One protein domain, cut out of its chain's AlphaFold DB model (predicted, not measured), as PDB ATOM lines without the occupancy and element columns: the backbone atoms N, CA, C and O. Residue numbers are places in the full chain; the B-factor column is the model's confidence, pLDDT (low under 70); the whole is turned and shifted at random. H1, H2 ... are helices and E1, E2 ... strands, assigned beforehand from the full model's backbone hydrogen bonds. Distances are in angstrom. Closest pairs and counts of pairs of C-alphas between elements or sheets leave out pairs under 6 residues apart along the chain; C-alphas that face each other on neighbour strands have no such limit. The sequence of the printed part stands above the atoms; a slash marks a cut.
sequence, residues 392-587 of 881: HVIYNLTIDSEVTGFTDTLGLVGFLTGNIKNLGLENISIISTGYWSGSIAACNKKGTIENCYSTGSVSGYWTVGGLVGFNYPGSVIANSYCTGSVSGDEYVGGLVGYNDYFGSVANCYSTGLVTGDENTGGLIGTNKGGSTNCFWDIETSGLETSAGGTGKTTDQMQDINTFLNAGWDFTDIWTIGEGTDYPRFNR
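Overview. This is residues 392 to 587 of the 881 residues of the protein "Immunoglobulin A1 protease" of Limihaloglobus sulfuriphilus (UniProt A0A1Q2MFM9). The chain winds in stacked turns, a solenoid of parallel strands in which successive turns lay strand beside strand and build walls round a narrow inside. One wall is the row E3 E6 E10 E13 E16; a twisted branched sheet of 13 strands folds round the rest, H1 lies at one end, and past E19 come H2, H3 and a tail, residues 565 to 587, that turns back toward the first residue. The printed part has 196 residues, with 19 named strands and three named helices in the order E1 E2 H1, E3 to E19, H2 H3. Both sheets are parallel, and the class is mostly strand, with under half of the residues in named elements. It is compact, with a radius of gyration of the C-alphas of 14.7 A and spans of 45 by 33 by 31 A.

Along the chain. E1 is residues 393 to 395, from C-alpha 393 at (102.389, 275.207, 329.077). Then come E2, 398 to 400; H1, 401 to 404; E3, 413 to 416; E4, 419 to 421; E5, 424 to 431, 18.9 A long; E6, 441 to 444; E7, 448 to 450; E8, 453 to 459, 16.8 A; E9, 463 to 465; E10, 468 to 471; E11, 476 to 482, 15.8 A; E12, 485 to 490, 15.4 A; E13, 496 to 499; E14, 504 to 510, 15.9 A; E15, 514 to 518, 11.7 A; E16, 524 to 527; E17, 530 to 532; E18, 535 to 537; E19, 550 to 552; H2, 554 to 557; and H3, 560 to 564, ending at C-alpha 564 at (119.982, 278.874, 309.793).

Arrangement. E5 bends by 75 degrees at residue 427, with E1 and E2 on one side and E8 on the other; N 425 and O 453 are 2.9 A apart, within hydrogen-bond range. E11 and E12 lie on the other side of E8 from E5, and E15 is beside E12. E11 has E7 and E8 on one side and E14 on the other, with N 477 and O 504 2.9 A apart; E4 is beside E7. E17 and E18 lie on the other side of E14 from E11, and E19 is beside E18. In the second sheet E3 and E16 are edge strands; N 471 of E10 and O 498 of E13 are 2.8 A apart. E9 pairs with no named strand; its closest C-alpha to E13 is Gly 465 to Val 496, 4.1 A. H2 is on the branched sheet at a height of 8.0 A, only just over E18 with 3 C-alphas; H1 and H3 are not on it, only just, with 4 pairs of C-alphas within 10 A each. H2 and H3 are close but not clearly touching, with the C-alphas of Gln 556 and Thr 562 closest at 6.4 A. In H3 every O i to N i+4 pair is within hydrogen-bond range; H1 and H2 are too short for one, and of one O i to N i+3 pair each, H2 has 1 within range and H1 has 0.

Size, cuts and confidence. The two C-alphas farthest apart, those of Gly 405 and Asn 561, are 45.8 A apart, while the first and last are 9.1 A apart. The printed part has no cut, and the link from E18 to E19, 12 residues, is long. Mean pLDDT of the printed part is 93.7; residues 405 and 407 are under 70.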
ATOM      1  N   HIS A 392     100.424 275.833 324.559       88.81
ATOM      2  CA  HIS A 392     100.304 276.047 325.996       88.81
ATOM      3  C   HIS A 392     101.365 275.325 326.830       88.81
ATOM      4  O   HIS A 392     102.093 274.423 326.374       88.81
ATOM      5  N   VAL A 393     101.425 275.717 328.103       95.06
ATOM      6  CA  VAL A 393     102.389 275.207 329.077       95.06
ATOM      7  C   VAL A 393     101.728 274.497 330.257       95.06
ATOM      8  O   VAL A 393     100.669 274.879 330.736       95.06
ATOM      9  N   ILE A 394     102.395 273.472 330.788       97.69
ATOM     10  CA  ILE A 394     102.133 272.936 332.131       97.69
ATOM     11  C   ILE A 394     103.281 273.398 333.013       97.69
ATOM     12  O   ILE A 394     104.440 273.095 332.718       97.69
ATOM     13  N   TYR A 395     102.981 274.088 334.111       97.12
ATOM     14  CA  TYR A 395     104.017 274.722 334.917       97.12
ATOM     15  C   TYR A 395     103.914 274.425 336.413       97.12
ATOM     16  O   TYR A 395     102.873 274.013 336.918       97.12
ATOM     17  N   ASN A 396     105.035 274.570 337.127       94.19
ATOM     18  CA  ASN A 396     105.173 274.307 338.570       94.19
ATOM     19  C   ASN A 396     104.912 272.848 339.004       94.19
ATOM     20  O   ASN A 396     104.640 272.578 340.180       94.19
ATOM     21  N   LEU A 397     104.997 271.884 338.084       94.75
ATOM     22  CA  LEU A 397     104.772 270.470 338.385       94.75
ATOM     23  C   LEU A 397     105.970 269.863 339.127       94.75
ATOM     24  O   LEU A 397     107.087 269.835 338.612       94.75
ATOM     25  N   THR A 398     105.727 269.301 340.314       93.25
ATOM     26  CA  THR A 398     106.720 268.497 341.045       93.25
ATOM     27  C   THR A 398     106.352 267.017 341.013       93.25
ATOM     28  O   THR A 398     105.248 266.643 341.412       93.25
ATOM     29  N   ILE A 399     107.284 266.163 340.585       91.00
ATOM     30  CA  ILE A 399     107.142 264.703 340.599       91.00
ATOM     31  C   ILE A 399     108.311 264.100 341.373       91.00
ATOM     32  O   ILE A 399     109.460 264.158 340.941       91.00
ATOM     33  N   ASP A 400     108.000 263.482 342.509       88.56
ATOM     34  CA  ASP A 400     108.984 262.887 343.412       88.56
ATOM     35  C   ASP A 400     108.733 261.377 343.558       88.56
ATOM     36  O   ASP A 400     107.619 260.936 343.861       88.56
ATOM     37  N   SER A 401     109.766 260.569 343.322       84.19
ATOM     38  CA  SER A 401     109.723 259.110 343.471       84.19
ATOM     39  C   SER A 401     109.408 258.654 344.900       84.19
ATOM     40  O   SER A 401     108.730 257.641 345.064       84.19
ATOM     41  N   GLU A 402     109.808 259.400 345.936       78.75
ATOM     42  CA  GLU A 402     109.478 259.073 347.330       78.75
ATOM     43  C   GLU A 402     107.990 259.292 347.632       78.75
ATOM     44  O   GLU A 402     107.399 258.571 348.437       78.75
ATOM     45  N   VAL A 403     107.368 260.264 346.958       77.62
ATOM     46  CA  VAL A 403     105.942 260.593 347.112       77.62
ATOM     47  C   VAL A 403     105.071 259.676 346.257       77.62
ATOM     48  O   VAL A 403     104.035 259.183 346.707       77.62
ATOM     49  N   THR A 404     105.477 259.448 345.011       74.75
ATOM     50  CA  THR A 404     104.698 258.672 344.039       74.75
ATOM     51  C   THR A 404     104.905 257.164 344.179       74.75
ATOM     52  O   THR A 404     104.040 256.390 343.766       74.75
ATOM     53  N   GLY A 405     106.024 256.740 344.772       67.69
ATOM     54  CA  GLY A 405     106.422 255.344 344.945       67.69
ATOM     55  C   GLY A 405     106.973 254.674 343.683       67.69
ATOM     56  O   GLY A 405     107.330 253.497 343.761       67.69
ATOM     57  N   PHE A 406     107.047 255.389 342.552       70.94
ATOM     58  CA  PHE A 406     107.635 254.897 341.306       70.94
ATOM     59  C   PHE A 406     109.148 255.074 341.338       70.94
ATOM     60  O   PHE A 406     109.645 256.197 341.303       70.94
ATOM     61  N   THR A 407     109.888 253.967 341.378       67.00
ATOM     62  CA  THR A 407     111.353 254.033 341.376       67.00
ATOM     63  C   THR A 407     111.929 254.046 339.970       67.00
ATOM     64  O   THR A 407     112.904 254.737 339.737       67.00
ATOM     65  N   ASP A 408     111.354 253.325 339.008       75.06
ATOM     66  CA  ASP A 408     112.093 253.016 337.773       75.06
ATOM     67  C   ASP A 408     111.950 254.061 336.663       75.06
ATOM     68  O   ASP A 408     112.894 254.272 335.900       75.06
ATOM     69  N   THR A 409     110.781 254.691 336.555       84.56
ATOM     70  CA  THR A 409     110.453 255.618 335.467       84.56
ATOM     71  C   THR A 409     109.719 256.838 335.989       84.56
ATOM     72  O   THR A 409     108.590 256.702 336.467       84.56
ATOM     73  N   LEU A 410     110.323 258.017 335.846       89.50
ATOM     74  CA  LEU A 410     109.730 259.275 336.297       89.50
ATOM     75  C   LEU A 410     109.770 260.372 335.222       89.50
ATOM     76  O   LEU A 410     110.805 260.611 334.600       89.50
ATOM     77  N   GLY A 411     108.624 261.021 335.028       92.88
ATOM     78  CA  GLY A 411     108.365 262.103 334.077       92.88
ATOM     79  C   GLY A 411     106.869 262.407 334.017       92.88
ATOM     80  O   GLY A 411     106.095 261.760 334.734       92.88
ATOM     81  N   LEU A 412     106.446 263.346 333.161       94.69
ATOM     82  CA  LEU A 412     105.021 263.538 332.861       94.69
ATOM     83  C   LEU A 412     104.407 262.191 332.447       94.69
ATOM     84  O   LEU A 412     103.396 261.766 333.011       94.69
ATOM     85  N   VAL A 413     105.091 261.462 331.562       94.50
ATOM     86  CA  VAL A 413     104.799 260.059 331.258       94.50
ATOM     87  C   VAL A 413     106.006 259.159 331.553       94.50
ATOM     88  O   VAL A 413     107.164 259.549 331.411       94.50
ATOM     89  N   GLY A 414     105.751 257.918 331.964       91.44
ATOM     90  CA  GLY A 414     106.778 256.892 332.134       91.44
ATOM     91  C   GLY A 414     107.273 256.397 330.776       91.44
ATOM     92  O   GLY A 414     108.391 256.693 330.359       91.44
ATOM     93  N   PHE A 415     106.419 255.667 330.060       92.06
ATOM     94  CA  PHE A 415     106.686 255.181 328.708       92.06
ATOM     95  C   PHE A 415     105.840 255.928 327.680       92.06
ATOM     96  O   PHE A 415     104.616 255.925 327.765       92.06
ATOM     97  N   LEU A 416     106.477 256.509 326.666       96.69
ATOM     98  CA  LEU A 416     105.789 257.117 325.531       96.69
ATOM     99  C   LEU A 416     105.820 256.177 324.322       96.69
ATOM    100  O   LEU A 416     106.890 255.804 323.851       96.69
ATOM    101  N   THR A 417     104.652 255.815 323.803       95.88
ATOM    102  CA  THR A 417     104.493 255.075 322.535       95.88
ATOM    103  C   THR A 417     103.686 255.854 321.493       95.88
ATOM    104  O   THR A 417     103.687 255.473 320.326       95.88
ATOM    105  N   GLY A 418     103.022 256.934 321.919       96.62
ATOM    106  CA  GLY A 418     102.261 257.855 321.081       96.62
ATOM    107  C   GLY A 418     103.010 259.157 320.785       96.62
ATOM    108  O   GLY A 418     104.224 259.143 320.583       96.62
ATOM    109  N   ASN A 419     102.298 260.284 320.766       97.50
ATOM    110  CA  ASN A 419     102.849 261.585 320.375       97.50
ATOM    111  C   ASN A 419     102.662 262.627 321.482       97.50
ATOM    112  O   ASN A 419     101.582 262.731 322.054       97.50
ATOM    113  N   ILE A 420     103.689 263.428 321.751       98.81
ATOM    114  CA  ILE A 420     103.576 264.645 322.562       98.81
ATOM    115  C   ILE A 420     104.136 265.785 321.727       98.81
ATOM    116  O   ILE A 420     105.281 265.697 321.283       98.81
ATOM    117  N   LYS A 421     103.344 266.830 321.487       97.88
ATOM    118  CA  LYS A 421     103.772 267.944 320.641       97.88
ATOM    119  C   LYS A 421     103.323 269.304 321.149       97.88
ATOM    120  O   LYS A 421     102.370 269.373 321.910       97.88
ATOM    121  N   ASN A 422     104.007 270.360 320.710       94.38
ATOM    122  CA  ASN A 422     103.654 271.764 320.966       94.38
ATOM    123  C   ASN A 422     103.488 272.117 322.457       94.38
ATOM    124  O   ASN A 422     102.732 273.021 322.791       94.38
ATOM    125  N   LEU A 423     104.177 271.405 323.354       98.31
ATOM    126  CA  LEU A 423     103.974 271.494 324.801       98.31
ATOM    127  C   LEU A 423     105.189 272.105 325.503       98.31
ATOM    128  O   LEU A 423     106.316 271.634 325.323       98.31
ATOM    129  N   GLY A 424     104.951 273.107 326.347       98.00
ATOM    130  CA  GLY A 424     105.942 273.598 327.302       98.00
ATOM    131  C   GLY A 424     105.783 272.978 328.685       98.00
ATOM    132  O   GLY A 424     104.675 272.874 329.202       98.00
ATOM    133  N   LEU A 425     106.892 272.571 329.299       98.25
ATOM    134  CA  LEU A 425     106.946 272.170 330.705       98.25
ATOM    135  C   LEU A 425     107.796 273.161 331.495       98.25
ATOM    136  O   LEU A 425     109.024 273.062 331.477       98.25
ATOM    137  N   GLU A 426     107.171 274.097 332.200       97.62
ATOM    138  CA  GLU A 426     107.893 275.198 332.841       97.62
ATOM    139  C   GLU A 426     108.038 275.045 334.352       97.62
ATOM    140  O   GLU A 426     107.114 274.653 335.063       97.62
ATOM    141  N   ASN A 427     109.218 275.382 334.872       95.06
ATOM    142  CA  ASN A 427     109.525 275.284 336.297       95.06
ATOM    143  C   ASN A 427     109.156 273.907 336.893       95.06
ATOM    144  O   ASN A 427     108.585 273.804 337.983       95.06
ATOM    145  N   ILE A 428     109.443 272.834 336.152       96.31
ATOM    146  CA  ILE A 428     109.193 271.469 336.619       96.31
ATOM    147  C   ILE A 428     110.293 271.013 337.575       96.31
ATOM    148  O   ILE A 428     111.442 271.436 337.475       96.31
ATOM    149  N   SER A 429     109.957 270.117 338.498       95.56
ATOM    150  CA  SER A 429     110.917 269.497 339.413       95.56
ATOM    151  C   SER A 429     110.700 267.989 339.436       95.56
ATOM    152  O   SER A 429     109.699 267.504 339.966       95.56
ATOM    153  N   ILE A 430     111.625 267.239 338.838       94.69
ATOM    154  CA  ILE A 430     111.609 265.772 338.833       94.69
ATOM    155  C   ILE A 430     112.700 265.266 339.771       94.69
ATOM    156  O   ILE A 430     113.880 265.547 339.566       94.69
ATOM    157  N   ILE A 431     112.307 264.495 340.785       92.62
ATOM    158  CA  ILE A 431     113.206 263.901 341.779       92.62
ATOM    159  C   ILE A 431     113.034 262.383 341.733       92.62
ATOM    160  O   ILE A 431     112.106 261.814 342.307       92.62
ATOM    161  N   SER A 432     113.928 261.714 341.014       88.88
ATOM    162  CA  SER A 432     113.869 260.279 340.761       88.88
ATOM    163  C   SER A 432     114.998 259.529 341.459       88.88
ATOM    164  O   SER A 432     116.131 259.995 341.537       88.88
ATOM    165  N   THR A 433     114.689 258.328 341.941       83.00
ATOM    166  CA  THR A 433     115.649 257.426 342.594       83.00
ATOM    167  C   THR A 433     115.980 256.192 341.762       83.00
ATOM    168  O   THR A 433     116.720 255.331 342.235       83.00
ATOM    169  N   GLY A 434     115.479 256.075 340.527       74.06
ATOM    170  CA  GLY A 434     115.807 254.919 339.693       74.06
ATOM    171  C   GLY A 434     116.157 255.231 338.255       74.06
ATOM    172  O   GLY A 434     116.884 256.182 337.965       74.06
ATOM    173  N   TYR A 435     115.806 254.290 337.380       83.62
ATOM    174  CA  TYR A 435     116.614 254.009 336.199       83.62
ATOM    175  C   TYR A 435     116.510 255.069 335.116       83.62
ATOM    176  O   TYR A 435     117.532 255.420 334.536       83.62
ATOM    177  N   TRP A 436     115.306 255.546 334.815       91.88
ATOM    178  CA  TRP A 436     115.068 256.447 333.695       91.88
ATOM    179  C   TRP A 436     114.262 257.652 334.151       91.88
ATOM    180  O   TRP A 436     113.210 257.505 334.774       91.88
ATOM    181  N   SER A 437     114.755 258.848 333.834       95.19
ATOM    182  CA  SER A 437     114.103 260.096 334.233       95.19
ATOM    183  C   SER A 437     114.183 261.141 333.129       95.19
ATOM    184  O   SER A 437     115.243 261.323 332.527       95.19
ATOM    185  N   GLY A 438     113.070 261.825 332.883       96.81
ATOM    186  CA  GLY A 438     112.988 262.977 331.989       96.81
ATOM    187  C   GLY A 438     111.731 263.792 332.262       96.81
ATOM    188  O   GLY A 438     110.773 263.257 332.809       96.81
ATOM    189  N   SER A 439     111.729 265.080 331.924       97.19
ATOM    190  CA  SER A 439     110.573 265.951 332.197       97.19
ATOM    191  C   SER A 439     109.316 265.505 331.442       97.19
ATOM    192  O   SER A 439     108.271 265.308 332.059       97.19
ATOM    193  N   ILE A 440     109.422 265.270 330.130       97.62
ATOM    194  CA  ILE A 440     108.307 264.796 329.297       97.62
ATOM    195  C   ILE A 440     108.136 263.292 329.453       97.62
ATOM    196  O   ILE A 440     107.055 262.822 329.803       97.62
ATOM    197  N   ALA A 441     109.195 262.527 329.188       97.25
ATOM    198  CA  ALA A 441     109.133 261.074 329.222       97.25
ATOM    199  C   ALA A 441     110.349 260.486 329.928       97.25
ATOM    200  O   ALA A 441     111.490 260.764 329.560       97.25
ATOM    201  N   ALA A 442     110.131 259.571 330.870       95.56
ATOM    202  CA  ALA A 442     111.235 258.756 331.374       95.56
ATOM    203  C   ALA A 442     111.859 257.938 330.228       95.56
ATOM    204  O   ALA A 442     113.080 257.831 330.101       95.56
ATOM    205  N   CYS A 443     111.011 257.390 329.357       95.12
ATOM    206  CA  CYS A 443     111.405 256.555 328.239       95.12
ATOM    207  C   CYS A 443     110.517 256.801 327.012       95.12
ATOM    208  O   CYS A 443     109.312 256.547 327.048       95.12
ATOM    209  N   ASN A 444     111.114 257.230 325.900       97.38
ATOM    210  CA  ASN A 444     110.450 257.260 324.601       97.38
ATOM    211  C   ASN A 444     110.648 255.910 323.893       97.38
ATOM    212  O   ASN A 444     111.777 255.491 323.641       97.38
ATOM    213  N   LYS A 445     109.549 255.206 323.612       93.81
ATOM    214  CA  LYS A 445     109.470 253.814 323.149       93.81
ATOM    215  C   LYS A 445     108.665 253.737 321.852       93.81
ATOM    216  O   LYS A 445     107.605 253.119 321.796       93.81
ATOM    217  N   LYS A 446     109.248 254.289 320.784       93.50
ATOM    218  CA  LYS A 446     108.660 254.468 319.443       93.50
ATOM    219  C   LYS A 446     107.603 255.570 319.356       93.50
ATOM    220  O   LYS A 446     106.826 255.569 318.407       93.50
ATOM    221  N   GLY A 447     107.572 256.471 320.330       96.50
ATOM    222  CA  GLY A 447     106.776 257.681 320.249       96.50
ATOM    223  C   GLY A 447     107.519 258.833 319.577       96.50
ATOM    224  O   GLY A 447     108.722 258.752 319.279       96.50
ATOM    225  N   THR A 448     106.786 259.923 319.387       98.25
ATOM    226  CA  THR A 448     107.275 261.180 318.812       98.25
ATOM    227  C   THR A 448     107.143 262.294 319.840       98.25
ATOM    228  O   THR A 448     106.078 262.468 320.429       98.25
ATOM    229  N   ILE A 449     108.222 263.046 320.050       98.88
ATOM    230  CA  ILE A 449     108.220 264.299 320.809       98.88
ATOM    231  C   ILE A 449     108.630 265.411 319.849       98.88
ATOM    232  O   ILE A 449     109.716 265.332 319.273       98.88
ATOM    233  N   GLU A 450     107.773 266.410 319.651       98.44
ATOM    234  CA  GLU A 450     107.978 267.445 318.630       98.44
ATOM    235  C   GLU A 450     107.536 268.835 319.102       98.44
ATOM    236  O   GLU A 450     106.453 268.984 319.647       98.44
ATOM    237  N   ASN A 451     108.331 269.879 318.864       96.88
ATOM    238  CA  ASN A 451     107.987 271.259 319.250       96.88
ATOM    239  C   ASN A 451     107.745 271.429 320.763       96.88
ATOM    240  O   ASN A 451     106.890 272.218 321.189       96.88
ATOM    241  N   CYS A 452     108.483 270.672 321.577       98.81
ATOM    242  CA  CYS A 452     108.331 270.659 323.024       98.81
ATOM    243  C   CYS A 452     109.552 271.234 323.736       98.81
ATOM    244  O   CYS A 452     110.681 271.160 323.244       98.81
ATOM    245  N   TYR A 453     109.347 271.741 324.947       98.69
ATOM    246  CA  TYR A 453     110.454 272.199 325.774       98.69
ATOM    247  C   TYR A 453     110.246 271.948 327.255       98.69
ATOM    248  O   TYR A 453     109.130 271.708 327.711       98.69
ATOM    249  N   SER A 454     111.343 272.008 328.010       98.25
ATOM    250  CA  SER A 454     111.281 271.997 329.464       98.25
ATOM    251  C   SER A 454     112.256 272.975 330.117       98.25
ATOM    252  O   SER A 454     113.410 273.114 329.701       98.25
ATOM    253  N   THR A 455     111.778 273.627 331.175       96.69
ATOM    254  CA  THR A 455     112.548 274.451 332.110       96.69
ATOM    255  C   THR A 455     112.327 273.925 333.530       96.69
ATOM    256  O   THR A 455     111.271 273.374 333.826       96.69
ATOM    257  N   GLY A 456     113.306 274.073 334.424       93.88
ATOM    258  CA  GLY A 456     113.242 273.514 335.782       93.88
ATOM    259  C   GLY A 456     114.386 272.544 336.072       93.88
ATOM    260  O   GLY A 456     115.476 272.726 335.543       93.88
ATOM    261  N   SER A 457     114.191 271.545 336.929       97.31
ATOM    262  CA  SER A 457     115.237 270.582 337.286       97.31
ATOM    263  C   SER A 457     114.796 269.130 337.118       97.31
ATOM    264  O   SER A 457     113.682 268.739 337.473       97.31
ATOM    265  N   VAL A 458     115.706 268.305 336.596       97.94
ATOM    266  CA  VAL A 458     115.555 266.849 336.529       97.94
ATOM    267  C   VAL A 458     116.730 266.203 337.248       97.94
ATOM    268  O   VAL A 458     117.870 266.266 336.790       97.94
ATOM    269  N   SER A 459     116.446 265.560 338.375       95.69
ATOM    270  CA  SER A 459     117.411 264.776 339.137       95.69
ATOM    271  C   SER A 459     117.025 263.301 339.112       95.69
ATOM    272  O   SER A 459     115.867 262.952 339.354       95.69
ATOM    273  N   GLY A 460     117.980 262.427 338.810       92.44
ATOM    274  CA  GLY A 460     117.773 260.982 338.752       92.44
ATOM    275  C   GLY A 460     119.018 260.195 339.145       92.44
ATOM    276  O   GLY A 460     120.038 260.776 339.496       92.44
ATOM    277  N   TYR A 461     118.934 258.864 339.088       88.56
ATOM    278  CA  TYR A 461     120.051 257.988 339.452       88.56
ATOM    279  C   TYR A 461     120.841 257.523 338.229       88.56
ATOM    280  O   TYR A 461     121.990 257.905 338.056       88.56
ATOM    281  N   TRP A 462     120.233 256.708 337.362       89.44
ATOM    282  CA  TRP A 462     120.936 256.143 336.210       89.44
ATOM    283  C   TRP A 462     120.762 257.060 334.994       89.44
ATOM    284  O   TRP A 462     121.330 258.139 334.964       89.44
ATOM    285  N   THR A 463     119.943 256.697 334.009       95.06
ATOM    286  CA  THR A 463     119.771 257.506 332.797       95.06
ATOM    287  C   THR A 463     118.876 258.717 333.052       95.06
ATOM    288  O   THR A 463     117.676 258.574 333.308       95.06
ATOM    289  N   VAL A 464     119.440 259.913 332.903       97.81
ATOM    290  CA  VAL A 464     118.732 261.176 333.142       97.81
ATOM    291  C   VAL A 464     118.871 262.079 331.925       97.81
ATOM    292  O   VAL A 464     119.981 262.353 331.470       97.81
ATOM    293  N   GLY A 465     117.745 262.536 331.387       98.12
ATOM    294  CA  GLY A 465     117.713 263.544 330.333       98.12
ATOM    295  C   GLY A 465     116.810 264.703 330.708       98.12
ATOM    296  O   GLY A 465     115.799 264.498 331.371       98.12
ATOM    297  N   GLY A 466     117.139 265.912 330.259       98.25
ATOM    298  CA  GLY A 466     116.290 267.080 330.499       98.25
ATOM    299  C   GLY A 466     114.864 266.910 329.966       98.25
ATOM    300  O   GLY A 466     113.907 267.189 330.682       98.25
ATOM    301  N   LEU A 467     114.701 266.362 328.754       97.94
ATOM    302  CA  LEU A 467     113.395 265.999 328.179       97.94
ATOM    303  C   LEU A 467     113.091 264.508 328.303       97.94
ATOM    304  O   LEU A 467     111.987 264.127 328.697       97.94
ATOM    305  N   VAL A 468     114.061 263.669 327.923       98.50
ATOM    306  CA  VAL A 468     113.873 262.221 327.809       98.50
ATOM    307  C   VAL A 468     115.026 261.473 328.450       98.50
ATOM    308  O   VAL A 468     116.169 261.632 328.033       98.50
ATOM    309  N   GLY A 469     114.738 260.580 329.393       97.88
ATOM    310  CA  GLY A 469     115.761 259.690 329.946       97.88
ATOM    311  C   GLY A 469     116.336 258.777 328.861       97.88
ATOM    312  O   GLY A 469     117.480 258.934 328.433       97.88
ATOM    313  N   PHE A 470     115.525 257.840 328.370       97.38
ATOM    314  CA  PHE A 470     115.941 256.847 327.375       97.38
ATOM    315  C   PHE A 470     115.123 256.939 326.076       97.38
ATOM    316  O   PHE A 470     113.903 256.810 326.098       97.38
ATOM    317  N   ASN A 471     115.786 257.083 324.929       97.75
ATOM    318  CA  ASN A 471     115.176 257.099 323.597       97.75
ATOM    319  C   ASN A 471     115.439 255.759 322.875       97.75
ATOM    320  O   ASN A 471     116.557 255.486 322.432       97.75
ATOM    321  N   TYR A 472     114.422 254.893 322.792       94.19
ATOM    322  CA  TYR A 472     114.520 253.548 322.204       94.19
ATOM    323  C   TYR A 472     114.624 253.570 320.668       94.19
ATOM    324  O   TYR A 472     114.256 254.558 320.029       94.19
ATOM    325  N   PRO A 473     115.012 252.441 320.042       93.69
ATOM    326  CA  PRO A 473     115.004 252.288 318.593       93.69
ATOM    327  C   PRO A 473     113.661 252.622 317.934       93.69
ATOM    328  O   PRO A 473     112.633 252.032 318.278       93.69
ATOM    329  N   GLY A 474     113.693 253.512 316.938       89.44
ATOM    330  CA  GLY A 474     112.522 253.975 316.187       89.44
ATOM    331  C   GLY A 474     111.772 255.148 316.821       89.44
ATOM    332  O   GLY A 474     110.716 255.509 316.316       89.44
ATOM    333  N   SER A 475     112.288 255.716 317.911       96.81
ATOM    334  CA  SER A 475     111.705 256.878 318.594       96.81
ATOM    335  C   SER A 475     112.251 258.190 318.029       96.81
ATOM    336  O   SER A 475     113.420 258.249 317.624       96.81
ATOM    337  N   VAL A 476     111.426 259.238 318.027       97.94
ATOM    338  CA  VAL A 476     111.753 260.544 317.437       97.94
ATOM    339  C   VAL A 476     111.646 261.646 318.486       97.94
ATOM    340  O   VAL A 476     110.661 261.722 319.218       97.94
ATOM    341  N   ILE A 477     112.666 262.500 318.539       98.81
ATOM    342  CA  ILE A 477     112.663 263.774 319.257       98.81
ATOM    343  C   ILE A 477     113.082 264.842 318.245       98.81
ATOM    344  O   ILE A 477     114.192 264.772 317.712       98.81
ATOM    345  N   ALA A 478     112.201 265.791 317.956       98.44
ATOM    346  CA  ALA A 478     112.417 266.809 316.936       98.44
ATOM    347  C   ALA A 478     112.060 268.203 317.449       98.44
ATOM    348  O   ALA A 478     111.148 268.349 318.261       98.44
ATOM    349  N   ASN A 479     112.766 269.223 316.962       97.94
ATOM    350  CA  ASN A 479     112.451 270.631 317.208       97.94
ATOM    351  C   ASN A 479     112.176 270.917 318.696       97.94
ATOM    352  O   ASN A 479     111.097 271.374 319.041       97.94
ATOM    353  N   SER A 480     113.063 270.510 319.604       98.81
ATOM    354  CA  SER A 480     112.761 270.515 321.045       98.81
ATOM    355  C   SER A 480     113.965 270.915 321.882       98.81
ATOM    356  O   SER A 480     115.107 270.692 321.476       98.81
ATOM    357  N   TYR A 481     113.739 271.472 323.071       98.81
ATOM    358  CA  TYR A 481     114.845 271.981 323.882       98.81
ATOM    359  C   TYR A 481     114.683 271.832 325.394       98.81
ATOM    360  O   TYR A 481     113.592 271.613 325.912       98.81
ATOM    361  N   CYS A 482     115.801 271.931 326.117       98.62
ATOM    362  CA  CYS A 482     115.812 271.944 327.578       98.62
ATOM    363  C   CYS A 482     116.786 272.993 328.118       98.62
ATOM    364  O   CYS A 482     117.990 272.938 327.856       98.62
ATOM    365  N   THR A 483     116.275 273.923 328.920       97.88
ATOM    366  CA  THR A 483     117.091 274.926 329.630       97.88
ATOM    367  C   THR A 483     117.244 274.601 331.117       97.88
ATOM    368  O   THR A 483     118.016 275.244 331.826       97.88
ATOM    369  N   GLY A 484     116.526 273.580 331.591       96.25
ATOM    370  CA  GLY A 484     116.561 273.120 332.969       96.25
ATOM    371  C   GLY A 484     117.846 272.390 333.364       96.25
ATOM    372  O   GLY A 484     118.516 271.788 332.524       96.25
ATOM    373  N   SER A 485     118.188 272.423 334.653       98.12
ATOM    374  CA  SER A 485     119.348 271.700 335.180       98.12
ATOM    375  C   SER A 485     119.096 270.194 335.230       98.12
ATOM    376  O   SER A 485     118.000 269.736 335.558       98.12
ATOM    377  N   VAL A 486     120.128 269.408 334.918       98.56
ATOM    378  CA  VAL A 486     120.049 267.945 334.873       98.56
ATOM    379  C   VAL A 486     121.152 267.340 335.734       98.56
ATOM    380  O   VAL A 486     122.331 267.645 335.546       98.56
ATOM    381  N   SER A 487     120.784 266.465 336.670       97.56
ATOM    382  CA  SER A 487     121.739 265.756 337.528       97.56
ATOM    383  C   SER A 487     121.460 264.258 337.625       97.56
ATOM    384  O   SER A 487     120.315 263.852 337.810       97.56
ATOM    385  N   GLY A 488     122.506 263.438 337.563       95.56
ATOM    386  CA  GLY A 488     122.436 262.001 337.854       95.56
ATOM    387  C   GLY A 488     123.812 261.345 337.888       95.56
ATOM    388  O   GLY A 488     124.813 262.047 337.807       95.56
ATOM    389  N   ASP A 489     123.883 260.017 337.980       92.94
ATOM    390  CA  ASP A 489     125.161 259.310 338.139       92.94
ATOM    391  C   ASP A 489     125.737 258.836 336.789       92.94
ATOM    392  O   ASP A 489     126.896 259.124 336.493       92.94
ATOM    393  N   GLU A 490     124.962 258.144 335.938       93.94
ATOM    394  CA  GLU A 490     125.468 257.528 334.688       93.94
ATOM    395  C   GLU A 490     124.535 257.725 333.476       93.94
ATOM    396  O   GLU A 490     123.366 257.379 333.530       93.94
ATOM    397  N   TYR A 491     125.052 258.139 332.314       97.38
ATOM    398  CA  TYR A 491     124.245 258.458 331.113       97.38
ATOM    399  C   TYR A 491     123.350 259.685 331.319       97.38
ATOM    400  O   TYR A 491     122.126 259.637 331.149       97.38
ATOM    401  N   VAL A 492     123.983 260.798 331.677       98.50
ATOM    402  CA  VAL A 492     123.309 262.073 331.931       98.50
ATOM    403  C   VAL A 492     123.461 262.988 330.719       98.50
ATOM    404  O   VAL A 492     124.577 263.245 330.266       98.50
ATOM    405  N   GLY A 493     122.349 263.485 330.178       98.50
ATOM    406  CA  GLY A 493     122.346 264.416 329.050       98.50
ATOM    407  C   GLY A 493     121.466 265.632 329.300       98.50
ATOM    408  O   GLY A 493     120.363 265.497 329.822       98.50
ATOM    409  N   GLY A 494     121.909 266.818 328.877       98.62
ATOM    410  CA  GLY A 494     121.107 268.040 329.026       98.62
ATOM    411  C   GLY A 494     119.736 267.974 328.342       98.62
ATOM    412  O   GLY A 494     118.797 268.616 328.796       98.62
ATOM    413  N   LEU A 495     119.583 267.148 327.301       98.75
ATOM    414  CA  LEU A 495     118.309 266.875 326.629       98.75
ATOM    415  C   LEU A 495     117.904 265.400 326.733       98.75
ATOM    416  O   LEU A 495     116.770 265.095 327.107       98.75
ATOM    417  N   VAL A 496     118.824 264.491 326.388       98.75
ATOM    418  CA  VAL A 496     118.570 263.043 326.321       98.75
ATOM    419  C   VAL A 496     119.650 262.277 327.071       98.75
ATOM    420  O   VAL A 496     120.825 262.389 326.733       98.75
ATOM    421  N   GLY A 497     119.288 261.434 328.035       98.38
ATOM    422  CA  GLY A 497     120.286 260.624 328.744       98.38
ATOM    423  C   GLY A 497     120.936 259.581 327.827       98.38
ATOM    424  O   GLY A 497     122.155 259.571 327.626       98.38
ATOM    425  N   TYR A 498     120.115 258.746 327.184       98.38
ATOM    426  CA  TYR A 498     120.566 257.682 326.284       98.38
ATOM    427  C   TYR A 498     119.757 257.627 324.986       98.38
ATOM    428  O   TYR A 498     118.552 257.389 325.014       98.38
ATOM    429  N   ASN A 499     120.418 257.758 323.837       98.06
ATOM    430  CA  ASN A 499     119.816 257.569 322.516       98.06
ATOM    431  C   ASN A 499     120.290 256.249 321.892       98.06
ATOM    432  O   ASN A 499     121.460 256.125 321.526       98.06
ATOM    433  N   ASP A 500     119.409 255.254 321.781       96.31
ATOM    434  CA  ASP A 500     119.764 253.914 321.297       96.31
ATOM    435  C   ASP A 500     119.769 253.812 319.755       96.31
ATOM    436  O   ASP A 500     119.410 254.749 319.038       96.31
ATOM    437  N   TYR A 501     120.206 252.670 319.213       92.75
ATOM    438  CA  TYR A 501     120.255 252.412 317.769       92.75
ATOM    439  C   TYR A 501     118.933 252.757 317.081       92.75
ATOM    440  O   TYR A 501     117.886 252.289 317.503       92.75
ATOM    441  N   PHE A 502     118.973 253.499 315.973       90.12
ATOM    442  CA  PHE A 502     117.778 253.951 315.240       90.12
ATOM    443  C   PHE A 502     116.848 254.911 316.008       90.12
ATOM    444  O   PHE A 502     115.759 255.191 315.514       90.12
ATOM    445  N   GLY A 503     117.233 255.415 317.183       93.25
ATOM    446  CA  GLY A 503     116.620 256.612 317.760       93.25
ATOM    447  C   GLY A 503     117.057 257.864 316.991       93.25
ATOM    448  O   GLY A 503     118.189 257.924 316.497       93.25
ATOM    449  N   SER A 504     116.166 258.844 316.852       97.06
ATOM    450  CA  SER A 504     116.426 260.107 316.153       97.06
ATOM    451  C   SER A 504     116.255 261.294 317.095       97.06
ATOM    452  O   SER A 504     115.229 261.407 317.764       97.06
ATOM    453  N   VAL A 505     117.264 262.162 317.135       98.69
ATOM    454  CA  VAL A 505     117.227 263.470 317.799       98.69
ATOM    455  C   VAL A 505     117.606 264.521 316.756       98.69
ATOM    456  O   VAL A 505     118.711 264.452 316.208       98.69
ATOM    457  N   ALA A 506     116.710 265.450 316.431       98.50
ATOM    458  CA  ALA A 506     116.913 266.392 315.330       98.50
ATOM    459  C   ALA A 506     116.451 267.813 315.664       98.50
ATOM    460  O   ALA A 506     115.364 267.993 316.193       98.50
ATOM    461  N   ASN A 507     117.253 268.820 315.301       98.25
ATOM    462  CA  ASN A 507     116.939 270.237 315.538       98.25
ATOM    463  C   ASN A 507     116.624 270.524 317.018       98.25
ATOM    464  O   ASN A 507     115.608 271.121 317.356       98.25
ATOM    465  N   CYS A 508     117.474 270.026 317.914       98.81
ATOM    466  CA  CYS A 508     117.261 270.160 319.353       98.81
ATOM    467  C   CYS A 508     118.437 270.844 320.034       98.81
ATOM    468  O   CYS A 508     119.574 270.707 319.574       98.81
ATOM    469  N   TYR A 509     118.197 271.493 321.172       98.81
ATOM    470  CA  TYR A 509     119.292 272.065 321.944       98.81
ATOM    471  C   TYR A 509     119.127 271.985 323.463       98.81
ATOM    472  O   TYR A 509     118.030 271.773 323.976       98.81
ATOM    473  N   SER A 510     120.234 272.136 324.190       98.81
ATOM    474  CA  SER A 510     120.232 272.254 325.652       98.81
ATOM    475  C   SER A 510     121.168 273.349 326.157       98.81
ATOM    476  O   SER A 510     122.243 273.574 325.598       98.81
ATOM    477  N   THR A 511     120.763 274.015 327.238       98.31
ATOM    478  CA  THR A 511     121.549 275.093 327.874       98.31
ATOM    479  C   THR A 511     121.636 274.975 329.393       98.31
ATOM    480  O   THR A 511     122.438 275.668 330.010       98.31
ATOM    481  N   GLY A 512     120.854 274.105 330.030       96.69
ATOM    482  CA  GLY A 512     120.911 273.954 331.482       96.69
ATOM    483  C   GLY A 512     122.203 273.296 331.972       96.69
ATOM    484  O   GLY A 512     122.833 272.522 331.252       96.69
ATOM    485  N   LEU A 513     122.577 273.582 333.224       98.56
ATOM    486  CA  LEU A 513     123.712 272.944 333.901       98.56
ATOM    487  C   LEU A 513     123.533 271.421 333.928       98.56
ATOM    488  O   LEU A 513     122.504 270.937 334.405       98.56
ATOM    489  N   VAL A 514     124.552 270.671 333.503       98.69
ATOM    490  CA  VAL A 514     124.527 269.202 333.504       98.69
ATOM    491  C   VAL A 514     125.603 268.659 334.439       98.69
ATOM    492  O   VAL A 514     126.784 268.962 334.290       98.69
ATOM    493  N   THR A 515     125.210 267.833 335.408       97.94
ATOM    494  CA  THR A 515     126.132 267.190 336.356       97.94
ATOM    495  C   THR A 515     125.939 265.679 336.351       97.94
ATOM    496  O   THR A 515     124.832 265.197 336.563       97.94
ATOM    497  N   GLY A 516     127.019 264.925 336.164       95.94
ATOM    498  CA  GLY A 516     127.007 263.491 336.424       95.94
ATOM    499  C   GLY A 516     128.386 262.858 336.429       95.94
ATOM    500  O   GLY A 516     129.347 263.469 335.952       95.94
ATOM    501  N   ASP A 517     128.470 261.648 336.973       93.12
ATOM    502  CA  ASP A 517     129.733 260.983 337.293       93.12
ATOM    503  C   ASP A 517     130.319 260.202 336.102       93.12
ATOM    504  O   ASP A 517     131.541 260.159 335.931       93.12
ATOM    505  N   GLU A 518     129.471 259.609 335.254       93.75
ATOM    506  CA  GLU A 518     129.889 258.791 334.113       93.75
ATOM    507  C   GLU A 518     129.004 258.999 332.866       93.75
ATOM    508  O   GLU A 518     127.781 259.084 332.934       93.75
ATOM    509  N   ASN A 519     129.624 259.037 331.677       95.88
ATOM    510  CA  ASN A 519     128.929 259.220 330.391       95.88
ATOM    511  C   ASN A 519     127.984 260.442 330.383       95.88
ATOM    512  O   ASN A 519     126.843 260.368 329.925       95.88
ATOM    513  N   THR A 520     128.484 261.557 330.911       98.06
ATOM    514  CA  THR A 520     127.793 262.847 330.997       98.06
ATOM    515  C   THR A 520     128.063 263.670 329.739       98.06
ATOM    516  O   THR A 520     129.217 263.818 329.333       98.06
ATOM    517  N   GLY A 521     127.020 264.221 329.118       98.25
ATOM    518  CA  GLY A 521     127.152 265.056 327.928       98.25
ATOM    519  C   GLY A 521     126.255 266.287 327.955       98.25
ATOM    520  O   GLY A 521     125.130 266.232 328.442       98.25
ATOM    521  N   GLY A 522     126.731 267.388 327.368       98.44
ATOM    522  CA  GLY A 522     125.987 268.653 327.336       98.44
ATOM    523  C   GLY A 522     124.595 268.546 326.702       98.44
ATOM    524  O   GLY A 522     123.652 269.133 327.222       98.44
ATOM    525  N   LEU A 523     124.435 267.728 325.651       98.75
ATOM    526  CA  LEU A 523     123.147 267.427 325.009       98.75
ATOM    527  C   LEU A 523     122.678 265.990 325.270       98.75
ATOM    528  O   LEU A 523     121.607 265.759 325.829       98.75
ATOM    529  N   ILE A 524     123.479 265.022 324.820       98.75
ATOM    530  CA  ILE A 524     123.223 263.586 324.938       98.75
ATOM    531  C   ILE A 524     124.323 262.931 325.777       98.75
ATOM    532  O   ILE A 524     125.508 263.109 325.468       98.75
ATOM    533  N   GLY A 525     123.945 262.148 326.790       98.31
ATOM    534  CA  GLY A 525     124.890 261.400 327.628       98.31
ATOM    535  C   GLY A 525     125.551 260.242 326.875       98.31
ATOM    536  O   GLY A 525     126.774 260.133 326.795       98.31
ATOM    537  N   THR A 526     124.756 259.390 326.226       98.19
ATOM    538  CA  THR A 526     125.244 258.339 325.314       98.19
ATOM    539  C   THR A 526     124.419 258.258 324.042       98.19
ATOM    540  O   THR A 526     123.193 258.278 324.080       98.19
ATOM    541  N   ASN A 527     125.095 258.119 322.900       97.62
ATOM    542  CA  ASN A 527     124.457 258.134 321.591       97.62
ATOM    543  C   ASN A 527     124.905 256.955 320.712       97.62
ATOM    544  O   ASN A 527     126.078 256.817 320.367       97.62
ATOM    545  N   LYS A 528     123.943 256.119 320.327       96.69
ATOM    546  CA  LYS A 528     124.053 255.034 319.339       96.69
ATOM    547  C   LYS A 528     123.125 255.244 318.135       96.69
ATOM    548  O   LYS A 528     123.232 254.506 317.153       96.69
ATOM    549  N   GLY A 529     122.210 256.206 318.233       94.12
ATOM    550  CA  GLY A 529     121.276 256.604 317.187       94.12
ATOM    551  C   GLY A 529     121.766 257.801 316.368       94.12
ATOM    552  O   GLY A 529     122.948 258.150 316.364       94.12
ATOM    553  N   GLY A 530     120.838 258.425 315.645       92.81
ATOM    554  CA  GLY A 530     121.078 259.658 314.901       92.81
ATOM    555  C   GLY A 530     120.910 260.891 315.788       92.81
ATOM    556  O   GLY A 530     119.937 260.991 316.532       92.81
ATOM    557  N   SER A 531     121.843 261.835 315.670       96.56
ATOM    558  CA  SER A 531     121.717 263.206 316.174       96.56
ATOM    559  C   SER A 531     122.056 264.154 315.024       96.56
ATOM    560  O   SER A 531     123.094 263.983 314.381       96.56
ATOM    561  N   THR A 532     121.165 265.083 314.680       98.06
ATOM    562  CA  THR A 532     121.307 265.944 313.492       98.06
ATOM    563  C   THR A 532     120.876 267.366 313.812       98.06
ATOM    564  O   THR A 532     119.807 267.572 314.370       98.06
ATOM    565  N   ASN A 533     121.710 268.349 313.464       97.94
ATOM    566  CA  ASN A 533     121.447 269.770 313.725       97.94
ATOM    567  C   ASN A 533     121.130 270.071 315.198       97.94
ATOM    568  O   ASN A 533     120.274 270.903 315.487       97.94
ATOM    569  N   CYS A 534     121.775 269.357 316.124       98.69
ATOM    570  CA  CYS A 534     121.576 269.565 317.551       98.69
ATOM    571  C   CYS A 534     122.762 270.286 318.189       98.69
ATOM    572  O   CYS A 534     123.911 270.033 317.809       98.69
ATOM    573  N   PHE A 535     122.494 271.101 319.207       98.81
ATOM    574  CA  PHE A 535     123.500 271.954 319.841       98.81
ATOM    575  C   PHE A 535     123.420 271.926 321.363       98.81
ATOM    576  O   PHE A 535     122.360 271.689 321.922       98.81
ATOM    577  N   TRP A 536     124.527 272.192 322.045       98.81
ATOM    578  CA  TRP A 536     124.472 272.566 323.457       98.81
ATOM    579  C   TRP A 536     125.392 273.740 323.728       98.81
ATOM    580  O   TRP A 536     126.413 273.907 323.053       98.81
ATOM    581  N   ASP A 537     125.039 274.512 324.741       98.69
ATOM    582  CA  ASP A 537     125.877 275.591 325.235       98.69
ATOM    583  C   ASP A 537     126.973 275.034 326.156       98.69
ATOM    584  O   ASP A 537     126.690 274.457 327.208       98.69
ATOM    585  N   ILE A 538     128.238 275.158 325.755       98.50
ATOM    586  CA  ILE A 538     129.386 274.624 326.508       98.50
ATOM    587  C   ILE A 538     129.658 275.396 327.805       98.50
ATOM    588  O   ILE A 538     130.300 274.862 328.709       98.50
ATOM    589  N   GLU A 539     129.208 276.646 327.896       98.44
ATOM    590  CA  GLU A 539     129.489 277.539 329.017       98.44
ATOM    591  C   GLU A 539     128.446 277.343 330.112       98.44
ATOM    592  O   GLU A 539     128.805 277.112 331.269       98.44
ATOM    593  N   THR A 540     127.161 277.344 329.754       97.88
ATOM    594  CA  THR A 540     126.072 277.194 330.728       97.88
ATOM    595  C   THR A 540     125.862 275.745 331.168       97.88
ATOM    596  O   THR A 540     125.553 275.501 332.336       97.88
ATOM    597  N   SER A 541     126.102 274.767 330.285       97.69
ATOM    598  CA  SER A 541     126.053 273.347 330.669       97.69
ATOM    599  C   SER A 541     127.203 272.930 331.585       97.69
ATOM    600  O   SER A 541     127.081 271.936 332.300       97.69
ATOM    601  N   GLY A 542     128.320 273.666 331.553       97.25
ATOM    602  CA  GLY A 542     129.566 273.308 332.227       97.25
ATOM    603  C   GLY A 542     130.331 272.151 331.570       97.25
ATOM    604  O   GLY A 542     131.259 271.623 332.186       97.25
ATOM    605  N   LEU A 543     129.963 271.738 330.347       97.69
ATOM    606  CA  LEU A 543     130.533 270.576 329.659       97.69
ATOM    607  C   LEU A 543     131.077 270.911 328.264       97.69
ATOM    608  O   LEU A 543     130.360 271.347 327.363       97.69
ATOM    609  N   GLU A 544     132.350 270.575 328.038       96.88
ATOM    610  CA  GLU A 544     133.009 270.717 326.730       96.88
ATOM    611  C   GLU A 544     132.606 269.626 325.719       96.88
ATOM    612  O   GLU A 544     132.879 269.752 324.525       96.88
ATOM    613  N   THR A 545     131.994 268.524 326.172       97.62
ATOM    614  CA  THR A 545     131.709 267.348 325.339       97.62
ATOM    615  C   THR A 545     130.275 266.844 325.485       97.62
ATOM    616  O   THR A 545     129.594 267.047 326.489       97.62
ATOM    617  N   SER A 546     129.814 266.142 324.451       98.19
ATOM    618  CA  SER A 546     128.571 265.379 324.448       98.19
ATOM    619  C   SER A 546     128.682 264.212 323.466       98.19
ATOM    620  O   SER A 546     129.463 264.271 322.513       98.19
ATOM    621  N   ALA A 547     127.916 263.140 323.682       98.06
ATOM    622  CA  ALA A 547     127.896 261.996 322.771       98.06
ATOM    623  C   ALA A 547     127.174 262.293 321.439       98.06
ATOM    624  O   ALA A 547     127.323 261.540 320.472       98.06
ATOM    625  N   GLY A 548     126.385 263.366 321.372       96.50
ATOM    626  CA  GLY A 548     125.700 263.826 320.165       96.50
ATOM    627  C   GLY A 548     125.556 265.346 320.138       96.50
ATOM    628  O   GLY A 548     125.715 266.005 321.160       96.50
ATOM    629  N   GLY A 549     125.250 265.893 318.962       97.62
ATOM    630  CA  GLY A 549     125.194 267.337 318.725       97.62
ATOM    631  C   GLY A 549     126.566 267.999 318.557       97.62
ATOM    632  O   GLY A 549     127.597 267.331 318.471       97.62
ATOM    633  N   THR A 550     126.572 269.332 318.499       98.50
ATOM    634  CA  THR A 550     127.775 270.175 318.417       98.50
ATOM    635  C   THR A 550     127.763 271.233 319.518       98.50
ATOM    636  O   THR A 550     126.797 271.979 319.634       98.50
ATOM    637  N   GLY A 551     128.843 271.324 320.294       98.50
ATOM    638  CA  GLY A 551     128.989 272.336 321.338       98.50
ATOM    639  C   GLY A 551     129.209 273.724 320.744       98.50
ATOM    640  O   GLY A 551     129.949 273.874 319.766       98.50
ATOM    641  N   LYS A 552     128.562 274.722 321.335       98.56
ATOM    642  CA  LYS A 552     128.596 276.132 320.946       98.56
ATOM    643  C   LYS A 552     128.813 276.991 322.189       98.56
ATOM    644  O   LYS A 552     128.407 276.593 323.275       98.56
ATOM    645  N   THR A 553     129.489 278.126 322.052       98.38
ATOM    646  CA  THR A 553     129.542 279.133 323.132       98.38
ATOM    647  C   THR A 553     128.183 279.809 323.282       98.38
ATOM    648  O   THR A 553     127.382 279.732 322.347       98.38
ATOM    649  N   THR A 554     127.955 280.530 324.383       97.56
ATOM    650  CA  THR A 554     126.738 281.336 324.567       97.56
ATOM    651  C   THR A 554     126.529 282.255 323.369       97.56
ATOM    652  O   THR A 554     125.538 282.114 322.666       97.56
ATOM    653  N   ASP A 555     127.532 283.061 323.006       96.69
ATOM    654  CA  ASP A 555     127.457 283.964 321.846       96.69
ATOM    655  C   ASP A 555     127.057 283.256 320.538       96.69
ATOM    656  O   ASP A 555     126.347 283.813 319.712       96.69
ATOM    657  N   GLN A 556     127.511 282.015 320.321       98.06
ATOM    658  CA  GLN A 556     127.159 281.256 319.118       98.06
ATOM    659  C   GLN A 556     125.759 280.655 319.197       98.06
ATOM    660  O   GLN A 556     125.125 280.466 318.162       98.06
ATOM    661  N   MET A 557     125.312 280.293 320.397       97.75
ATOM    662  CA  MET A 557     123.952 279.839 320.662       97.75
ATOM    663  C   MET A 557     122.933 280.983 320.600       97.75
ATOM    664  O   MET A 557     121.751 280.698 320.457       97.75
ATOM    665  N   GLN A 558     123.398 282.232 320.679       93.25
ATOM    666  CA  GLN A 558     122.606 283.454 320.526       93.25
ATOM    667  C   GLN A 558     122.716 284.075 319.116       93.25
ATOM    668  O   GLN A 558     122.151 285.134 318.874       93.25
ATOM    669  N   ASP A 559     123.446 283.438 318.188       90.19
ATOM    670  CA  ASP A 559     123.586 283.862 316.783       90.19
ATOM    671  C   ASP A 559     122.666 283.019 315.893       90.19
ATOM    672  O   ASP A 559     122.889 281.814 315.705       90.19
ATOM    673  N   ILE A 560     121.659 283.650 315.287       89.12
ATOM    674  CA  ILE A 560     120.681 283.027 314.390       89.12
ATOM    675  C   ILE A 560     121.349 282.257 313.244       89.12
ATOM    676  O   ILE A 560     120.869 281.199 312.816       89.12
ATOM    677  N   ASN A 561     122.517 282.708 312.770       91.19
ATOM    678  CA  ASN A 561     123.239 282.044 311.689       91.19
ATOM    679  C   ASN A 561     123.757 280.669 312.107       91.19
ATOM    680  O   ASN A 561     123.951 279.812 311.240       91.19
ATOM    681  N   THR A 562     123.972 280.402 313.400       95.56
ATOM    682  CA  THR A 562     124.306 279.048 313.869       95.56
ATOM    683  C   THR A 562     123.221 278.052 313.468       95.56
ATOM    684  O   THR A 562     123.544 276.944 313.028       95.56
ATOM    685  N   PHE A 563     121.955 278.457 313.559       94.69
ATOM    686  CA  PHE A 563     120.801 277.593 313.347       94.69
ATOM    687  C   PHE A 563     120.323 277.607 311.890       94.69
ATOM    688  O   PHE A 563     120.095 276.537 311.321       94.69
ATOM    689  N   LEU A 564     120.294 278.772 311.229       90.50
ATOM    690  CA  LEU A 564     119.982 278.874 309.793       90.50
ATOM    691  C   LEU A 564     120.947 278.048 308.935       90.50
ATOM    692  O   LEU A 564     120.526 277.312 308.044       90.50
ATOM    693  N   ASN A 565     122.249 278.085 309.240       92.81
ATOM    694  CA  ASN A 565     123.242 277.276 308.521       92.81
ATOM    695  C   ASN A 565     123.070 275.767 308.757       92.81
ATOM    696  O   ASN A 565     123.541 274.961 307.952       92.81
ATOM    697  N   ALA A 566     122.413 275.378 309.850       94.50
ATOM    698  CA  ALA A 566     122.035 273.998 310.126       94.50
ATOM    699  C   ALA A 566     120.663 273.627 309.534       94.50
ATOM    700  O   ALA A 566     120.260 272.469 309.622       94.50
ATOM    701  N   GLY A 567     119.972 274.576 308.896       92.19
ATOM    702  CA  GLY A 567     118.680 274.373 308.244       92.19
ATOM    703  C   GLY A 567     117.492 274.366 309.204       92.19
ATOM    704  O   GLY A 567     116.508 273.688 308.922       92.19
ATOM    705  N   TRP A 568     117.595 275.056 310.343       94.06
ATOM    706  CA  TRP A 568     116.444 275.285 311.217       94.06
ATOM    707  C   TRP A 568     115.460 276.255 310.564       94.06
ATOM    708  O   TRP A 568     115.864 277.167 309.842       94.06
ATOM    709  N   ASP A 569     114.175 276.044 310.832       85.25
ATOM    710  CA  ASP A 569     113.092 276.848 310.281       85.25
ATOM    711  C   ASP A 569     112.721 277.996 311.227       85.25
ATOM    712  O   ASP A 569     112.026 277.794 312.224       85.25
ATOM    713  N   PHE A 570     113.208 279.192 310.900       83.75
ATOM    714  CA  PHE A 570     112.866 280.439 311.589       83.75
ATOM    715  C   PHE A 570     111.696 281.186 310.930       83.75
ATOM    716  O   PHE A 570     111.398 282.319 311.286       83.75
ATOM    717  N   THR A 571     111.039 280.561 309.950       75.50
ATOM    718  CA  THR A 571     109.813 281.094 309.348       75.50
ATOM    719  C   THR A 571     108.633 280.714 310.228       75.50
ATOM    720  O   THR A 571     107.910 281.583 310.704       75.50
ATOM    721  N   ASP A 572     108.502 279.415 310.517       73.94
ATOM    722  CA  ASP A 572     107.286 278.873 311.126       73.94
ATOM    723  C   ASP A 572     107.500 278.335 312.551       73.94
ATOM    724  O   ASP A 572     106.576 278.377 313.365       73.94
ATOM    725  N   ILE A 573     108.702 277.853 312.894       82.31
ATOM    726  CA  ILE A 573     108.932 277.123 314.154       82.31
ATOM    727  C   ILE A 573     109.645 277.977 315.201       82.31
ATOM    728  O   ILE A 573     109.171 278.067 316.337       82.31
ATOM    729  N   TRP A 574     110.791 278.558 314.848       87.56
ATOM    730  CA  TRP A 574     111.717 279.181 315.794       87.56
ATOM    731  C   TRP A 574     111.801 280.700 315.627       87.56
ATOM    732  O   TRP A 574     111.781 281.203 314.513       87.56
ATOM    733  N   THR A 575     112.017 281.405 316.736       83.94
ATOM    734  CA  THR A 575     112.488 282.796 316.786       83.94
ATOM    735  C   THR A 575     113.724 282.883 317.685       83.94
ATOM    736  O   THR A 575     114.001 281.951 318.448       83.94
ATOM    737  N   ILE A 576     114.471 283.982 317.607       80.62
ATOM    738  CA  ILE A 576     115.600 284.284 318.491       80.62
ATOM    739  C   ILE A 576     115.832 285.799 318.561       80.62
ATOM    740  O   ILE A 576     115.925 286.463 317.529       80.62
ATOM    741  N   GLY A 577     116.017 286.303 319.774       77.69
ATOM    742  CA  GLY A 577     116.504 287.642 320.067       77.69
ATOM    743  C   GLY A 577     118.017 287.686 319.898       77.69
ATOM    744  O   GLY A 577     118.778 287.450 320.844       77.69
ATOM    745  N   GLU A 578     118.461 287.982 318.676       77.75
ATOM    746  CA  GLU A 578     119.866 287.955 318.251       77.75
ATOM    747  C   GLU A 578     120.823 288.604 319.268       77.75
ATOM    748  O   GLU A 578     120.736 289.790 319.591       77.75
ATOM    749  N   GLY A 579     121.781 287.815 319.760       76.50
ATOM    750  CA  GLY A 579     122.797 288.243 320.724       76.50
ATOM    751  C   GLY A 579     122.289 288.487 322.150       76.50
ATOM    752  O   GLY A 579     123.060 288.961 322.987       76.50
ATOM    753  N   THR A 580     121.020 288.191 322.439       75.94
ATOM    754  CA  THR A 580     120.406 288.410 323.759       75.94
ATOM    755  C   THR A 580     119.839 287.136 324.375       75.94
ATOM    756  O   THR A 580     119.935 286.968 325.594       75.94
ATOM    757  N   ASP A 581     119.332 286.202 323.568       83.94
ATOM    758  CA  ASP A 581     118.711 284.974 324.055       83.94
ATOM    759  C   ASP A 581     118.946 283.748 323.149       83.94
ATOM    760  O   ASP A 581     119.708 283.784 322.185       83.94
ATOM    761  N   TYR A 582     118.343 282.622 323.528       93.00
ATOM    762  CA  TYR A 582     118.431 281.353 322.805       93.00
ATOM    763  C   TYR A 582     117.198 281.142 321.918       93.00
ATOM    764  O   TYR A 582     116.131 281.645 322.270       93.00
ATOM    765  N   PRO A 583     117.276 280.310 320.856       93.56
ATOM    766  CA  PRO A 583     116.113 280.015 320.030       93.56
ATOM    767  C   PRO A 583     114.924 279.515 320.847       93.56
ATOM    768  O   PRO A 583     115.033 278.524 321.557       93.56
ATOM    769  N   ARG A 584     113.771 280.147 320.693       91.00
ATOM    770  CA  ARG A 584     112.498 279.770 321.323       91.00
ATOM    771  C   ARG A 584     111.453 279.540 320.237       91.00
ATOM    772  O   ARG A 584     111.682 279.881 319.077       91.00
ATOM    773  N   PHE A 585     110.321 278.926 320.555       87.94
ATOM    774  CA  PHE A 585     109.267 278.760 319.555       87.94
ATOM    775  C   PHE A 585     108.650 280.111 319.181       87.94
ATOM    776  O   PHE A 585     108.539 280.988 320.030       87.94
ATOM    777  N   ASN A 586     108.181 280.264 317.942       77.19
ATOM    778  CA  ASN A 586     107.534 281.496 317.466       77.19
ATOM    779  C   ASN A 586     106.363 281.951 318.350       77.19
ATOM    780  O   ASN A 586     106.183 283.135 318.591       77.19
ATOM    781  N   ARG A 587     105.603 281.006 318.903       74.00
ATOM    782  CA  ARG A 587     104.524 281.292 319.863       74.00
ATOM    783  C   ARG A 587     104.999 281.872 321.204       74.00
ATOM    784  O   ARG A 587     104.190 282.363 321.972       74.00
TER     785      ARG A 587